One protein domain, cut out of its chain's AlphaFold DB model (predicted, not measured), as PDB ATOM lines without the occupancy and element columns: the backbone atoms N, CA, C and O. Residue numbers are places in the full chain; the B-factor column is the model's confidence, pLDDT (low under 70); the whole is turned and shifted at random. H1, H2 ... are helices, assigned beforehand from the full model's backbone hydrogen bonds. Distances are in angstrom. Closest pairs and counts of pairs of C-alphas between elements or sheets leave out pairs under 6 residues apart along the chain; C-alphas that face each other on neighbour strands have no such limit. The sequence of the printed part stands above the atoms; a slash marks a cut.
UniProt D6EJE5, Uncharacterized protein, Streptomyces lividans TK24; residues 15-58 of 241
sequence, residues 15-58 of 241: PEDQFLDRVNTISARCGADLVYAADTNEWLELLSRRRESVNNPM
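Overview. This is residues 15 to 58 of the 241 residues of an uncharacterized protein of Streptomyces lividans TK24 (UniProt D6EJE5). One long helix, H1, makes one side of this model; from its far end a long link folds back to a short helix, H2, set crosswise near the end where H1 begins. After H2, residues 50 to 58 turn back in the direction of H1's far end. The 44 printed residues hold two named helices, H1 then H2, and no named strand: the class is all helix. The whole is compact, with a radius of gyration of the C-alphas of 9.7 A, and rounded, spanning 25 by 20 by 16 A.

Arrangement. Start with H1, residues 16 to 30, then go on to H2, residues 42 to 49. They are close but not clearly touching; look at their closest C-alphas, those of Glu 16 and Leu 46, 7.5 A apart. Their lines are about perpendicular, at 82 degrees. In H1 and H2 every O i to N i+4 pair is within hydrogen-bond range.

Along the chain. Find C-alpha 16 at (-29.982, 18.090, 28.635); from there H1 runs 21.2 A to C-alpha 30 at (-26.477, -2.810, 29.654). H2 runs 10.4 A and ends at C-alpha 49, (-21.202, 18.936, 21.846).

Size, cuts and confidence. The C-alphas farthest apart, those of Gly 31 and Glu 42, are 25.2 A apart. The link from H1 to H2, 11 residues, is long. The printed part has no cut, and no printed residue is under 70 in pLDDT.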
ATOM      1  N   PRO A  15     -34.549  18.157  30.368       93.06
ATOM      2  CA  PRO A  15     -33.295  18.903  30.429       93.06
ATOM      3  C   PRO A  15     -32.108  18.082  29.908       93.06
ATOM      4  O   PRO A  15     -32.048  16.875  30.146       93.06
ATOM      5  N   GLU A  16     -31.148  18.743  29.253       93.88
ATOM      6  CA  GLU A  16     -29.982  18.090  28.635       93.88
ATOM      7  C   GLU A  16     -29.207  17.200  29.623       93.88
ATOM      8  O   GLU A  16     -28.867  16.066  29.291       93.88
ATOM      9  N   ASP A  17     -28.998  17.665  30.858       94.50
ATOM     10  CA  ASP A  17     -28.300  16.893  31.897       94.50
ATOM     11  C   ASP A  17     -29.038  15.597  32.248       94.50
ATOM     12  O   ASP A  17     -28.429  14.534  32.330       94.50
ATOM     13  N   GLN A  18     -30.370  15.644  32.356       94.44
ATOM     14  CA  GLN A  18     -31.163  14.446  32.644       94.44
ATOM     15  C   GLN A  18     -31.112  13.437  31.494       94.44
ATOM     16  O   GLN A  18     -31.207  12.230  31.724       94.44
ATOM     17  N   PHE A  19     -30.995  13.913  30.254       94.25
ATOM     18  CA  PHE A  19     -30.804  13.041  29.103       94.25
ATOM     19  C   PHE A  19     -29.442  12.337  29.170       94.25
ATOM     20  O   PHE A  19     -29.395  11.110  29.063       94.25
ATOM     21  N   LEU A  20     -28.359  13.080  29.415       95.56
ATOM     22  CA  LEU A  20     -27.003  12.527  29.531       95.56
ATOM     23  C   LEU A  20     -26.888  11.531  30.695       95.56
ATOM     24  O   LEU A  20     -26.370  10.429  30.511       95.56
ATOM     25  N   ASP A  21     -27.458  11.858  31.858       95.69
ATOM     26  CA  ASP A  21     -27.504  10.961  33.018       95.69
ATOM     27  C   ASP A  21     -28.213   9.644  32.690       95.69
ATOM     28  O   ASP A  21     -27.758   8.560  33.075       95.69
ATOM     29  N   ARG A  22     -29.318   9.711  31.941       95.94
ATOM     30  CA  ARG A  22     -30.048   8.520  31.493       95.94
ATOM     31  C   ARG A  22     -29.239   7.700  30.498       95.94
ATOM     32  O   ARG A  22     -29.212   6.481  30.648       95.94
ATOM     33  N   VAL A  23     -28.577   8.333  29.527       95.38
ATOM     34  CA  VAL A  23     -27.690   7.639  28.576       95.38
ATOM     35  C   VAL A  23     -26.597   6.884  29.332       95.38
ATOM     36  O   VAL A  23     -26.449   5.681  29.128       95.38
ATOM     37  N   ASN A  24     -25.912   7.537  30.272       97.19
ATOM     38  CA  ASN A  24     -24.866   6.913  31.087       97.19
ATOM     39  C   ASN A  24     -25.403   5.778  31.971       97.19
ATOM     40  O   ASN A  24     -24.789   4.715  32.055       97.19
ATOM     41  N   THR A  25     -26.568   5.971  32.594       97.38
ATOM     42  CA  THR A  25     -27.212   4.952  33.441       97.38
ATOM     43  C   THR A  25     -27.597   3.713  32.634       97.38
ATOM     44  O   THR A  25     -27.338   2.588  33.063       97.38
ATOM     45  N   ILE A  26     -28.211   3.904  31.462       96.88
ATOM     46  CA  ILE A  26     -28.606   2.809  30.569       96.88
ATOM     47  C   ILE A  26     -27.364   2.093  30.040       96.88
ATOM     48  O   ILE A  26     -27.299   0.869  30.102       96.88
ATOM     49  N   SER A  27     -26.366   2.850  29.582       96.31
ATOM     50  CA  SER A  27     -25.111   2.310  29.061       96.31
ATOM     51  C   SER A  27     -24.398   1.425  30.089       96.31
ATOM     52  O   SER A  27     -24.037   0.287  29.787       96.31
ATOM     53  N   ALA A  28     -24.293   1.889  31.340       97.50
ATOM     54  CA  ALA A  28     -23.713   1.112  32.434       97.50
ATOM     55  C   ALA A  28     -24.541  -0.137  32.774       97.50
ATOM     56  O   ALA A  28     -23.977  -1.213  32.966       97.50
ATOM     57  N   ARG A  29     -25.877  -0.020  32.820       97.44
ATOM     58  CA  ARG A  29     -26.775  -1.153  33.091       97.44
ATOM     59  C   ARG A  29     -26.643  -2.250  32.036       97.44
ATOM     60  O   ARG A  29     -26.656  -3.424  32.390       97.44
ATOM     61  N   CYS A  30     -26.572  -1.869  30.766       96.19
ATOM     62  CA  CYS A  30     -26.477  -2.810  29.654       96.19
ATOM     63  C   CYS A  30     -25.041  -3.302  29.416       96.19
ATOM     64  O   CYS A  30     -24.848  -4.185  28.587       96.19
ATOM     65  N   GLY A  31     -24.044  -2.743  30.115       96.00
ATOM     66  CA  GLY A  31     -22.634  -3.057  29.885       96.00
ATOM     67  C   GLY A  31     -22.188  -2.701  28.467       96.00
ATOM     68  O   GLY A  31     -21.471  -3.475  27.845       96.00
ATOM     69  N   ALA A  32     -22.669  -1.578  27.926       96.25
ATOM     70  CA  ALA A  32     -22.388  -1.203  26.546       96.25
ATOM     71  C   ALA A  32     -20.922  -0.777  26.368       96.25
ATOM     72  O   ALA A  32     -20.397   0.006  27.153       96.25
ATOM     73  N   ASP A  33     -20.280  -1.226  25.290       97.06
ATOM     74  CA  ASP A  33     -18.915  -0.804  24.937       97.06
ATOM     75  C   ASP A  33     -18.881   0.509  24.133       97.06
ATOM     76  O   ASP A  33     -17.852   1.176  24.054       97.06
ATOM     77  N   LEU A  34     -20.008   0.886  23.521       95.25
ATOM     78  CA  LEU A  34     -20.131   2.007  22.587       95.25
ATOM     79  C   LEU A  34     -21.515   2.647  22.706       95.25
ATOM     80  O   LEU A  34     -22.532   1.953  22.724       95.25
ATOM     81  N   VAL A  35     -21.549   3.980  22.682       94.56
ATOM     82  CA  VAL A  35     -22.775   4.750  22.453       94.56
ATOM     83  C   VAL A  35     -22.763   5.301  21.028       94.56
ATOM     84  O   VAL A  35     -21.836   5.999  20.618       94.56
ATOM     85  N   TYR A  36     -23.814   4.997  20.268       90.81
ATOM     86  CA  TYR A  36     -23.950   5.391  18.866       90.81
ATOM     87  C   TYR A  36     -25.256   6.156  18.632       90.81
ATOM     88  O   TYR A  36     -26.350   5.644  18.883       90.81
ATOM     89  N   ALA A  37     -25.136   7.386  18.134       88.50
ATOM     90  CA  ALA A  37     -26.255   8.282  17.873       88.50
ATOM     91  C   ALA A  37     -26.619   8.255  16.378       88.50
ATOM     92  O   ALA A  37     -25.999   8.909  15.550       88.50
ATOM     93  N   ALA A  38     -27.642   7.475  16.020       79.50
ATOM     94  CA  ALA A  38     -27.918   7.131  14.619       79.50
ATOM     95  C   ALA A  38     -28.701   8.187  13.806       79.50
ATOM     96  O   ALA A  38     -28.706   8.149  12.561       79.50
ATOM     97  N   ASP A  39     -29.420   9.075  14.493       78.00
ATOM     98  CA  ASP A  39     -30.363  10.011  13.886       78.00
ATOM     99  C   ASP A  39     -29.901  11.453  14.058       78.00
ATOM    100  O   ASP A  39     -29.685  11.916  15.173       78.00
ATOM    101  N   THR A  40     -29.821  12.178  12.940       76.62
ATOM    102  CA  THR A  40     -29.621  13.627  12.941       76.62
ATOM    103  C   THR A  40     -30.812  14.309  13.607       76.62
ATOM    104  O   THR A  40     -31.907  14.361  13.039       76.62
ATOM    105  N   ASN A  41     -30.589  14.837  14.803       83.38
ATOM    106  CA  ASN A  41     -31.542  15.613  15.585       83.38
ATOM    107  C   ASN A  41     -30.793  16.402  16.677       83.38
ATOM    108  O   ASN A  41     -29.570  16.333  16.788       83.38
ATOM    109  N   GLU A  42     -31.548  17.115  17.507       87.25
ATOM    110  CA  GLU A  42     -31.031  17.861  18.661       87.25
ATOM    111  C   GLU A  42     -30.234  16.997  19.656       87.25
ATOM    112  O   GLU A  42     -29.304  17.489  20.288       87.25
ATOM    113  N   TRP A  43     -30.542  15.699  19.771       89.56
ATOM    114  CA  TRP A  43     -29.845  14.784  20.677       89.56
ATOM    115  C   TRP A  43     -28.477  14.375  20.142       89.56
ATOM    116  O   TRP A  43     -27.530  14.300  20.919       89.56
ATOM    117  N   LEU A  44     -28.341  14.153  18.830       89.25
ATOM    118  CA  LEU A  44     -27.027  13.972  18.204       89.25
ATOM    119  C   LEU A  44     -26.174  15.232  18.376       89.25
ATOM    120  O   LEU A  44     -25.004  15.134  18.745       89.25
ATOM    121  N   GLU A  45     -26.762  16.413  18.172       90.12
ATOM    122  CA  GLU A  45     -26.055  17.679  18.365       90.12
ATOM    123  C   GLU A  45     -25.588  17.833  19.822       90.12
ATOM    124  O   GLU A  45     -24.406  18.087  20.060       90.12
ATOM    125  N   LEU A  46     -26.465  17.575  20.800       92.62
ATOM    126  CA  LEU A  46     -26.120  17.561  22.223       92.62
ATOM    127  C   LEU A  46     -24.984  16.577  22.530       92.62
ATOM    128  O   LEU A  46     -24.006  16.954  23.173       92.62
ATOM    129  N   LEU A  47     -25.097  15.329  22.071       93.38
ATOM    130  CA  LEU A  47     -24.097  14.289  22.321       93.38
ATOM    131  C   LEU A  47     -22.754  14.615  21.661       93.38
ATOM    132  O   LEU A  47     -21.708  14.375  22.255       93.38
ATOM    133  N   SER A  48     -22.762  15.204  20.464       92.88
ATOM    134  CA  SER A  48     -21.532  15.653  19.807       92.88
ATOM    135  C   SER A  48     -20.869  16.804  20.572       92.88
ATOM    136  O   SER A  48     -19.656  16.769  20.770       92.88
ATOM    137  N   ARG A  49     -21.660  17.768  21.074       94.81
ATOM    138  CA  ARG A  49     -21.202  18.936  21.846       94.81
ATOM    139  C   ARG A  49     -20.695  18.567  23.238       94.81
ATOM    140  O   ARG A  49     -19.741  19.161  23.728       94.81
ATOM    141  N   ARG A  50     -21.350  17.605  23.890       95.06
ATOM    142  CA  ARG A  50     -21.075  17.166  25.268       95.06
ATOM    143  C   ARG A  50     -20.536  15.742  25.337       95.06
ATOM    144  O   ARG A  50     -20.790  15.029  26.306       95.06
ATOM    145  N   ARG A  51     -19.759  15.339  24.332       93.50
ATOM    146  CA  ARG A  51     -19.200  13.984  24.215       93.50
ATOM    147  C   ARG A  51     -18.463  13.528  25.471       93.50
ATOM    148  O   ARG A  51     -18.638  12.398  25.898       93.50
ATOM    149  N   GLU A  52     -17.693  14.419  26.094       94.44
ATOM    150  CA  GLU A  52     -16.929  14.126  27.317       94.44
ATOM    151  C   GLU A  52     -17.812  13.832  28.540       94.44
ATOM    152  O   GLU A  52     -17.339  13.292  29.534       94.44
ATOM    153  N   SER A  53     -19.100  14.186  28.488       96.25
ATOM    154  CA  SER A  53     -20.078  13.858  29.531       96.25
ATOM    155  C   SER A  53     -20.709  12.470  29.346       96.25
ATOM    156  O   SER A  53     -21.533  12.071  30.166       96.25
ATOM    157  N   VAL A  54     -20.355  11.738  28.283       96.38
ATOM    158  CA  VAL A  54     -20.783  10.354  28.047       96.38
ATOM    159  C   VAL A  54     -19.646   9.417  28.445       96.38
ATOM    160  O   VAL A  54     -18.527   9.536  27.957       96.38
ATOM    161  N   ASN A  55     -19.931   8.470  29.337       96.94
ATOM    162  CA  ASN A  55     -18.912   7.615  29.959       96.94
ATOM    163  C   ASN A  55     -18.315   6.566  29.011       96.94
ATOM    164  O   ASN A  55     -17.297   5.953  29.326       96.94
ATOM    165  N   ASN A  56     -18.967   6.327  27.878       96.81
ATOM    166  CA  ASN A  56     -18.583   5.315  26.910       96.81
ATOM    167  C   ASN A  56     -18.048   5.972  25.638       96.81
ATOM    168  O   ASN A  56     -18.484   7.074  25.294       96.81
ATOM    169  N   PRO A  57     -17.148   5.292  24.907       95.12
ATOM    170  CA  PRO A  57     -16.690   5.750  23.607       95.12
ATOM    171  C   PRO A  57     -17.850   6.148  22.693       95.12
ATOM    172  O   PRO A  57     -18.893   5.492  22.664       95.12
ATOM    173  N   MET A  58     -17.629   7.215  21.927       94.00
ATOM    174  CA  MET A  58     -18.519   7.684  20.872       94.00
ATOM    175  C   MET A  58     -17.688   8.010  19.636       94.00
ATOM    176  O   MET A  58     -16.838   8.903  19.666       94.00
TER     177      MET A  58